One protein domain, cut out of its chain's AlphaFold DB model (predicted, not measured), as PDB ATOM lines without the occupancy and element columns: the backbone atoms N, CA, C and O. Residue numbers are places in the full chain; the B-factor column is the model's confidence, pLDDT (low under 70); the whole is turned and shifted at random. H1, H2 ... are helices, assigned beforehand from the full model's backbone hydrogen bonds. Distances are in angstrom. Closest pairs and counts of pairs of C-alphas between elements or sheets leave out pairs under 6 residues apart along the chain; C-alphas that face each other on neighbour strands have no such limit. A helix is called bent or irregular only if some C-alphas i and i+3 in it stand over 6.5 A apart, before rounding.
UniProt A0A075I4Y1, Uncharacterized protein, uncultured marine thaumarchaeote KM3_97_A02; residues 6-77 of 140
ATOM      1  N   TYR A   6      14.325  10.336  76.706       85.44
ATOM      2  CA  TYR A   6      15.753  10.157  76.981       85.44
ATOM      3  C   TYR A   6      16.535  11.474  77.052       85.44
ATOM      4  O   TYR A   6      17.452  11.580  77.860       85.44
ATOM      5  N   ASP A   7      16.161  12.470  76.248       88.62
ATOM      6  CA  ASP A   7      16.828  13.777  76.207       88.62
ATOM      7  C   ASP A   7      16.423  14.645  77.410       88.62
ATOM      8  O   ASP A   7      17.167  15.522  77.842       88.62
ATOM      9  N   VAL A   8      15.248  14.366  77.986       90.38
ATOM     10  CA  VAL A   8      14.690  15.093  79.134       90.38
ATOM     11  C   VAL A   8      15.133  14.488  80.470       90.38
ATOM     12  O   VAL A   8      15.280  15.224  81.445       90.38
ATOM     13  N   LEU A   9      15.368  13.170  80.537       93.44
ATOM     14  CA  LEU A   9      15.811  12.450  81.741       93.44
ATOM     15  C   LEU A   9      17.317  12.634  82.003       93.44
ATOM     16  O   LEU A   9      18.099  11.684  82.019       93.44
ATOM     17  N   ILE A  10      17.702  13.883  82.253       94.44
ATOM     18  CA  ILE A  10      19.057  14.309  82.603       94.44
ATOM     19  C   ILE A  10      19.070  14.999  83.968       94.44
ATOM     20  O   ILE A  10      18.051  15.510  84.434       94.44
ATOM     21  N   ASP A  11      20.236  15.031  84.611       94.81
ATOM     22  CA  ASP A  11      20.363  15.539  85.982       94.81
ATOM     23  C   ASP A  11      19.947  17.017  86.113       94.81
ATOM     24  O   ASP A  11      19.308  17.386  87.095       94.81
ATOM     25  N   SER A  12      20.175  17.839  85.078       95.25
ATOM     26  CA  SER A  12      19.750  19.249  85.062       95.25
ATOM     27  C   SER A  12      18.237  19.432  85.176       95.25
ATOM     28  O   SER A  12      17.790  20.434  85.722       95.25
ATOM     29  N   ASN A  13      17.454  18.466  84.690       95.31
ATOM     30  CA  ASN A  13      15.992  18.523  84.691       95.31
ATOM     31  C   ASN A  13      15.392  17.787  85.898       95.31
ATOM     32  O   ASN A  13      14.175  17.782  86.087       95.31
ATOM     33  N   ARG A  14      16.223  17.138  86.724       95.00
ATOM     34  CA  ARG A  14      15.775  16.268  87.817       95.00
ATOM     35  C   ARG A  14      14.858  16.991  88.798       95.00
ATOM     36  O   ARG A  14      13.823  16.443  89.165       95.00
ATOM     37  N   SER A  15      15.246  18.192  89.227       96.44
ATOM     38  CA  SER A  15      14.471  18.981  90.192       96.44
ATOM     39  C   SER A  15      13.082  19.311  89.649       96.44
ATOM     40  O   SER A  15      12.090  19.121  90.346       96.44
ATOM     41  N   ASP A  16      13.005  19.727  88.385       96.75
ATOM     42  CA  ASP A  16      11.748  20.111  87.745       96.75
ATOM     43  C   ASP A  16      10.821  18.903  87.572       96.75
ATOM     44  O   ASP A  16       9.632  18.973  87.881       96.75
ATOM     45  N   ILE A  17      11.370  17.758  87.152       95.56
ATOM     46  CA  ILE A  17      10.619  16.501  87.024       95.56
ATOM     47  C   ILE A  17      10.044  16.076  88.380       95.56
ATOM     48  O   ILE A  17       8.861  15.739  88.469       95.56
ATOM     49  N   VAL A  18      10.858  16.118  89.441       96.94
ATOM     50  CA  VAL A  18      10.412  15.795  90.806       96.94
ATOM     51  C   VAL A  18       9.314  16.760  91.248       96.94
ATOM     52  O   VAL A  18       8.255  16.310  91.681       96.94
ATOM     53  N   GLN A  19       9.508  18.065  91.059       98.00
ATOM     54  CA  GLN A  19       8.533  19.081  91.449       98.00
ATOM     55  C   GLN A  19       7.188  18.907  90.730       98.00
ATOM     56  O   GLN A  19       6.132  19.054  91.353       98.00
ATOM     57  N   ILE A  20       7.195  18.583  89.434       96.94
ATOM     58  CA  ILE A  20       5.975  18.328  88.653       96.94
ATOM     59  C   ILE A  20       5.227  17.110  89.208       96.94
ATOM     60  O   ILE A  20       4.007  17.166  89.411       96.94
ATOM     61  N   LEU A  21       5.945  16.019  89.481       97.25
ATOM     62  CA  LEU A  21       5.365  14.788  90.017       97.25
ATOM     63  C   LEU A  21       4.803  15.000  91.431       97.25
ATOM     64  O   LEU A  21       3.660  14.625  91.693       97.25
ATOM     65  N   GLU A  22       5.542  15.672  92.316       97.81
ATOM     66  CA  GLU A  22       5.091  16.012  93.672       97.81
ATOM     67  C   GLU A  22       3.880  16.950  93.664       97.81
ATOM     68  O   GLU A  22       2.911  16.729  94.394       97.81
ATOM     69  N   SER A  23       3.881  17.969  92.801       97.94
ATOM     70  CA  SER A  23       2.748  18.893  92.661       97.94
ATOM     71  C   SER A  23       1.492  18.162  92.190       97.94
ATOM     72  O   SER A  23       0.404  18.383  92.722       97.94
ATOM     73  N   THR A  24       1.642  17.236  91.240       97.38
ATOM     74  CA  THR A  24       0.540  16.401  90.743       97.38
ATOM     75  C   THR A  24       0.013  15.475  91.838       97.38
ATOM     76  O   THR A  24      -1.196  15.404  92.066       97.38
ATOM     77  N   ARG A  25       0.915  14.815  92.574       97.88
ATOM     78  CA  ARG A  25       0.587  13.964  93.726       97.88
ATOM     79  C   ARG A  25      -0.214  14.729  94.780       97.88
ATOM     80  O   ARG A  25      -1.262  14.260  95.224       97.88
ATOM     81  N   ASN A  26       0.246  15.925  95.141       97.44
ATOM     82  CA  ASN A  26      -0.406  16.789  96.125       97.44
ATOM     83  C   ASN A  26      -1.755  17.319  95.619       97.44
ATOM     84  O   ASN A  26      -2.712  17.408  96.390       97.44
ATOM     85  N   GLY A  27      -1.870  17.621  94.324       97.81
ATOM     86  CA  GLY A  27      -3.132  17.997  93.684       97.81
ATOM     87  C   GLY A  27      -4.190  16.893  93.768       97.81
ATOM     88  O   GLY A  27      -5.346  17.166  94.084       97.81
ATOM     89  N   ILE A  28      -3.789  15.635  93.570       97.25
ATOM     90  CA  ILE A  28      -4.672  14.469  93.736       97.25
ATOM     91  C   ILE A  28      -5.060  14.292  95.209       97.25
ATOM     92  O   ILE A  28      -6.236  14.136  95.529       97.25
ATOM     93  N   GLN A  29      -4.085  14.362  96.120       95.25
ATOM     94  CA  GLN A  29      -4.317  14.173  97.554       95.25
ATOM     95  C   GLN A  29      -5.226  15.255  98.164       95.25
ATOM     96  O   GLN A  29      -6.011  14.964  99.063       95.25
ATOM     97  N   SER A  30      -5.142  16.492  97.670       96.12
ATOM     98  CA  SER A  30      -5.978  17.621  98.108       96.12
ATOM     99  C   SER A  30      -7.359  17.671  97.441       96.12
ATOM    100  O   SER A  30      -8.175  18.515  97.805       96.12
ATOM    101  N   GLY A  31      -7.635  16.796  96.469       94.25
ATOM    102  CA  GLY A  31      -8.881  16.808  95.698       94.25
ATOM    103  C   GLY A  31      -8.961  17.910  94.635       94.25
ATOM    104  O   GLY A  31      -9.992  18.035  93.978       94.25
ATOM    105  N   LEU A  32      -7.886  18.684  94.424       95.00
ATOM    106  CA  LEU A  32      -7.777  19.644  93.318       95.00
ATOM    107  C   LEU A  32      -7.744  18.940  91.952       95.00
ATOM    108  O   LEU A  32      -8.165  19.511  90.948       95.00
ATOM    109  N   VAL A  33      -7.264  17.694  91.917       95.19
ATOM    110  CA  VAL A  33      -7.249  16.828  90.736       95.19
ATOM    111  C   VAL A  33      -8.136  15.612  90.998       95.19
ATOM    112  O   VAL A  33      -7.848  14.795  91.870       95.19
ATOM    113  N   SER A  34      -9.216  15.484  90.225       96.12
ATOM    114  CA  SER A  34     -10.143  14.354  90.330       96.12
ATOM    115  C   SER A  34      -9.640  13.160  89.522       96.12
ATOM    116  O   SER A  34      -9.419  13.255  88.315       96.12
ATOM    117  N   VAL A  35      -9.478  12.022  90.194       96.69
ATOM    118  CA  VAL A  35      -9.098  10.740  89.595       96.69
ATOM    119  C   VAL A  35     -10.081   9.659  90.031       96.69
ATOM    120  O   VAL A  35     -10.728   9.766  91.068       96.69
ATOM    121  N   LYS A  36     -10.195   8.591  89.236       95.62
ATOM    122  CA  LYS A  36     -11.106   7.476  89.537       95.62
ATOM    123  C   LYS A  36     -10.695   6.693  90.789       95.62
ATOM    124  O   LYS A  36     -11.562   6.229  91.521       95.62
ATOM    125  N   ASP A  37      -9.391   6.512  90.993       97.12
ATOM    126  CA  ASP A  37      -8.817   5.764  92.114       97.12
ATOM    127  C   ASP A  37      -7.620   6.535  92.680       97.12
ATOM    128  O   ASP A  37      -6.499   6.448  92.178       97.12
ATOM    129  N   THR A  38      -7.890   7.326  93.717       97.12
ATOM    130  CA  THR A  38      -6.908   8.204  94.365       97.12
ATOM    131  C   THR A  38      -5.710   7.431  94.900       97.12
ATOM    132  O   THR A  38      -4.570   7.841  94.686       97.12
ATOM    133  N   ALA A  39      -5.950   6.302  95.571       96.75
ATOM    134  CA  ALA A  39      -4.891   5.519  96.199       96.75
ATOM    135  C   ALA A  39      -3.953   4.927  95.142       96.75
ATOM    136  O   ALA A  39      -2.730   5.043  95.258       96.75
ATOM    137  N   LYS A  40      -4.521   4.358  94.073       97.69
ATOM    138  CA  LYS A  40      -3.736   3.814  92.966       97.69
ATOM    139  C   LYS A  40      -2.934   4.896  92.246       97.69
ATOM    140  O   LYS A  40      -1.754   4.686  91.987       97.69
ATOM    141  N   SER A  41      -3.540   6.046  91.943       97.62
ATOM    142  CA  SER A  41      -2.839   7.139  91.258       97.62
ATOM    143  C   SER A  41      -1.670   7.688  92.077       97.62
ATOM    144  O   SER A  41      -0.592   7.887  91.522       97.62
ATOM    145  N   ILE A  42      -1.842   7.878  93.391       97.75
ATOM    146  CA  ILE A  42      -0.747   8.306  94.276       97.75
ATOM    147  C   ILE A  42       0.375   7.261  94.287       97.75
ATOM    148  O   ILE A  42       1.530   7.617  94.075       97.75
ATOM    149  N   SER A  43       0.037   5.975  94.442       98.12
ATOM    150  CA  SER A  43       1.026   4.888  94.449       98.12
ATOM    151  C   SER A  43       1.851   4.827  93.160       98.12
ATOM    152  O   SER A  43       3.045   4.552  93.221       98.12
ATOM    153  N   GLN A  44       1.239   5.079  92.001       97.75
ATOM    154  CA  GLN A  44       1.943   5.087  90.714       97.75
ATOM    155  C   GLN A  44       2.893   6.285  90.576       97.75
ATOM    156  O   GLN A  44       3.969   6.155  89.992       97.75
ATOM    157  N   ILE A  45       2.516   7.450  91.114       98.06
ATOM    158  CA  ILE A  45       3.393   8.628  91.131       98.06
ATOM    159  C   ILE A  45       4.565   8.401  92.089       98.06
ATOM    160  O   ILE A  45       5.697   8.700  91.719       98.06
ATOM    161  N   ASP A  46       4.318   7.820  93.266       98.19
ATOM    162  CA  ASP A  46       5.365   7.469  94.235       98.19
ATOM    163  C   ASP A  46       6.361   6.456  93.650       98.19
ATOM    164  O   ASP A  46       7.577   6.637  93.754       98.19
ATOM    165  N   GLU A  47       5.863   5.432  92.952       98.19
ATOM    166  CA  GLU A  47       6.704   4.488  92.213       98.19
ATOM    167  C   GLU A  47       7.535   5.211  91.144       98.19
ATOM    168  O   GLU A  47       8.754   5.044  91.087       98.19
ATOM    169  N   THR A  48       6.910   6.077  90.341       96.81
ATOM    170  CA  THR A  48       7.604   6.832  89.287       96.81
ATOM    171  C   THR A  48       8.706   7.723  89.867       96.81
ATOM    172  O   THR A  48       9.839   7.672  89.388       96.81
ATOM    173  N   LEU A  49       8.411   8.481  90.929       97.31
ATOM    174  CA  LEU A  49       9.378   9.313  91.654       97.31
ATOM    175  C   LEU A  49      10.588   8.500  92.127       97.31
ATOM    176  O   LEU A  49      11.724   8.952  91.984       97.31
ATOM    177  N   SER A  50      10.358   7.285  92.635       97.56
ATOM    178  CA  SER A  50      11.436   6.412  93.117       97.56
ATOM    179  C   SER A  50      12.371   5.921  92.003       97.56
ATOM    180  O   SER A  50      13.553   5.684  92.247       97.56
ATOM    181  N   LEU A  51      11.865   5.805  90.770       96.94
ATOM    182  CA  LEU A  51      12.614   5.289  89.623       96.94
ATOM    183  C   LEU A  51      13.392   6.371  88.859       96.94
ATOM    184  O   LEU A  51      14.401   6.048  88.227       96.94
ATOM    185  N   VAL A  52      12.965   7.640  88.919       95.56
ATOM    186  CA  VAL A  52      13.590   8.760  88.181       95.56
ATOM    187  C   VAL A  52      15.112   8.836  88.381       95.56
ATOM    188  O   VAL A  52      15.819   8.868  87.369       95.56
ATOM    189  N   PRO A  53      15.666   8.795  89.612       95.62
ATOM    190  CA  PRO A  53      17.117   8.840  89.805       95.62
ATOM    191  C   PRO A  53      17.845   7.691  89.097       95.62
ATOM    192  O   PRO A  53      18.859   7.914  88.440       95.62
ATOM    193  N   GLY A  54      17.294   6.475  89.172       96.44
ATOM    194  CA  GLY A  54      17.884   5.295  88.541       96.44
ATOM    195  C   GLY A  54      17.827   5.338  87.012       96.44
ATOM    196  O   GLY A  54      18.725   4.821  86.348       96.44
ATOM    197  N   PHE A  55      16.801   5.962  86.427       95.75
ATOM    198  CA  PHE A  55      16.757   6.179  84.980       95.75
ATOM    199  C   PHE A  55      17.780   7.220  84.520       95.75
ATOM    200  O   PHE A  55      18.504   6.950  83.562       95.75
ATOM    201  N   ILE A  56      17.892   8.352  85.222       96.44
ATOM    202  CA  ILE A  56      18.890   9.393  84.923       96.44
ATOM    203  C   ILE A  56      20.309   8.808  84.986       96.44
ATOM    204  O   ILE A  56      21.107   9.011  84.070       96.44
ATOM    205  N   GLU A  57      20.612   8.022  86.022       96.81
ATOM    206  CA  GLU A  57      21.910   7.355  86.170       96.81
ATOM    207  C   GLU A  57      22.198   6.400  85.003       96.81
ATOM    208  O   GLU A  57      23.256   6.486  84.378       96.81
ATOM    209  N   LYS A  58      21.246   5.526  84.649       96.38
ATOM    210  CA  LYS A  58      21.410   4.581  83.530       96.38
ATOM    211  C   LYS A  58      21.669   5.290  82.204       96.38
ATOM    212  O   LYS A  58      22.522   4.843  81.438       96.38
ATOM    213  N   ILE A  59      20.952   6.382  81.934       95.56
ATOM    214  CA  ILE A  59      21.134   7.185  80.719       95.56
ATOM    215  C   ILE A  59      22.515   7.845  80.720       95.56
ATOM    216  O   ILE A  59      23.218   7.792  79.712       95.56
ATOM    217  N   SER A  60      22.940   8.406  81.855       95.62
ATOM    218  CA  SER A  60      24.264   9.015  82.005       95.62
ATOM    219  C   SER A  60      25.393   8.012  81.743       95.62
ATOM    220  O   SER A  60      26.267   8.263  80.911       95.62
ATOM    221  N   VAL A  61      25.328   6.829  82.367       97.25
ATOM    222  CA  VAL A  61      26.302   5.742  82.168       97.25
ATOM    223  C   VAL A  61      26.335   5.296  80.707       97.25
ATOM    224  O   VAL A  61      27.411   5.162  80.122       97.25
ATOM    225  N   PHE A  62      25.166   5.100  80.091       95.69
ATOM    226  CA  PHE A  62      25.075   4.728  78.682       95.69
ATOM    227  C   PHE A  62      25.725   5.775  77.769       95.69
ATOM    228  O   PHE A  62      26.551   5.422  76.926       95.69
ATOM    229  N   ASN A  63      25.403   7.057  77.955       94.31
ATOM    230  CA  ASN A  63      25.960   8.142  77.149       94.31
ATOM    231  C   ASN A  63      27.473   8.285  77.348       94.31
ATOM    232  O   ASN A  63      28.197   8.500  76.379       94.31
ATOM    233  N   SER A  64      27.969   8.091  78.571       96.31
ATOM    234  CA  SER A  64      29.408   8.064  78.839       96.31
ATOM    235  C   SER A  64      30.103   6.933  78.077       96.31
ATOM    236  O   SER A  64      31.126   7.168  77.438       96.31
ATOM    237  N   HIS A  65      29.549   5.716  78.103       97.38
ATOM    238  CA  HIS A  65      30.100   4.588  77.347       97.38
ATOM    239  C   HIS A  65      30.034   4.812  75.835       97.38
ATOM    240  O   HIS A  65      30.993   4.512  75.129       97.38
ATOM    241  N   LYS A  66      28.926   5.366  75.333       95.62
ATOM    242  CA  LYS A  66      28.781   5.728  73.922       95.62
ATOM    243  C   LYS A  66      29.876   6.711  73.496       95.62
ATOM    244  O   LYS A  66      30.571   6.442  72.522       95.62
ATOM    245  N   ASN A  67      30.071   7.791  74.250       95.44
ATOM    246  CA  ASN A  67      31.072   8.814  73.943       95.44
ATOM    247  C   ASN A  67      32.509   8.267  74.012       95.44
ATOM    248  O   ASN A  67      33.346   8.630  73.184       95.44
ATOM    249  N   ASP A  68      32.805   7.383  74.970       96.25
ATOM    250  CA  ASP A  68      34.102   6.696  75.062       96.25
ATOM    251  C   ASP A  68      34.357   5.805  73.835       96.25
ATOM    252  O   ASP A  68      35.432   5.862  73.235       96.25
ATOM    253  N   ILE A  69      33.354   5.031  73.406       95.50
ATOM    254  CA  ILE A  69      33.441   4.194  72.203       95.50
ATOM    255  C   ILE A  69      33.614   5.055  70.947       95.50
ATOM    256  O   ILE A  69      34.486   4.761  70.133       95.50
ATOM    257  N   GLU A  70      32.832   6.125  70.791       94.38
ATOM    258  CA  GLU A  70      32.955   7.055  69.662       94.38
ATOM    259  C   GLU A  70      34.347   7.703  69.621       94.38
ATOM    260  O   GLU A  70      34.979   7.749  68.565       94.38
ATOM    261  N   SER A  71      34.885   8.107  70.776       91.88
ATOM    262  CA  SER A  71      36.237   8.670  70.886       91.88
ATOM    263  C   SER A  71      37.318   7.658  70.501       91.88
ATOM    264  O   SER A  71      38.251   7.989  69.769       91.88
ATOM    265  N   LYS A  72      37.184   6.402  70.942       92.00
ATOM    266  CA  LYS A  72      38.082   5.312  70.536       92.00
ATOM    267  C   LYS A  72      37.980   5.029  69.043       92.00
ATOM    268  O   LYS A  72      39.002   4.776  68.417       92.00
ATOM    269  N   LEU A  73      36.783   5.107  68.461       91.31
ATOM    270  CA  LEU A  73      36.567   4.886  67.033       91.31
ATOM    271  C   LEU A  73      37.250   5.959  66.173       91.31
ATOM    272  O   LEU A  73      37.817   5.632  65.133       91.31
ATOM    273  N   LEU A  74      37.274   7.218  66.626       86.44
ATOM    274  CA  LEU A  74      37.989   8.303  65.940       86.44
ATOM    275  C   LEU A  74      39.497   8.035  65.809       86.44
ATOM    276  O   LEU A  74      40.104   8.447  64.819       86.44
ATOM    277  N   ALA A  75      40.100   7.303  66.753       81.75
ATOM    278  CA  ALA A  75      41.506   6.906  66.672       81.75
ATOM    279  C   ALA A  75      41.789   5.902  65.535       81.75
ATOM    280  O   ALA A  75      42.929   5.789  65.092       81.75
ATOM    281  N   PHE A  76      40.766   5.214  65.017       82.94
ATOM    282  CA  PHE A  76      40.886   4.312  63.866       82.94
ATOM    283  C   PHE A  76      40.797   5.040  62.514       82.94
ATOM    284  O   PHE A  76      40.641   4.396  61.474       82.94
ATOM    285  N   ASN A  77      40.919   6.372  62.490       83.00
ATOM    286  CA  ASN A  77      41.002   7.122  61.244       83.00
ATOM    287  C   ASN A  77      42.263   6.729  60.454       83.00
ATOM    288  O   ASN A  77      43.390   7.067  60.812       83.00
TER     289      ASN A  77
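AT A GLANCE: This is residues 6 to 77 of the 140 residues of an uncharacterized protein of uncultured marine thaumarchaeote KM3_97_A02 (UniProt A0A075I4Y1). One very long, bent helix, H2, makes the long axis of a rod, and the shorter helix H1 folds alongside its first arm, H2a, as a helical hairpin. The far part of the second arm, H2b, sticks out past the hairpin, with residues 61 to 77 standing free. The printed part has 72 residues with two named helices, H1 then H2, and no named strand; the class is all helix. The whole is extended, with a radius of gyration of the C-alphas of 18.0 A and spans of 61 by 19 by 14 A.

IN THESE COORDINATES: H2, residues 38 to 74, was assigned as one helix by its hydrogen bonds, but it is bent: C-alphas 50 and 53 are 7.0 A apart. Its arm H2a, residues 38 to 50, is 18.5 A long and begins at C-alpha 38 (-6.908, 8.204, 94.365). Its arm H2b, residues 53 to 74, is 31.7 A long and ends at C-alpha 74 (37.989, 8.303, 65.940). H1, residues 11 to 29, is 27.3 A long and begins at C-alpha 11 (20.363, 15.539, 85.982). H1 is irregular, with C-alphas 12 and 15 being 7.4 A apart.

HOW THE PARTS SIT: H2a and H2b stand at a steep tilt of 35.3 degrees, only just past shallow. H1 and H2a touch and form a hairpin; their closest C-alphas, those of Arg 25 and Ile 42, are 5.8 A apart. They run opposite ways at a shallow tilt of 14 degrees. H1 and H2b are close but not clearly touching, the closest C-alphas being those of Asp 11 and Ile 56 at 6.4 A. In H2a and H2b every O i to N i+4 pair is within hydrogen-bond range; in H1 13 of 15 are.

THE WHOLE: The C-alphas farthest apart, those of Gly 31 and Asn 77, are 61.4 A apart. Without the stretch that stands free, the body spans 36 by 17 by 13 A. The printed part has no cut, and the link from H1 to H2, 8 residues, is short. The mean pLDDT of the printed part is 95.2, and no printed residue is under 70.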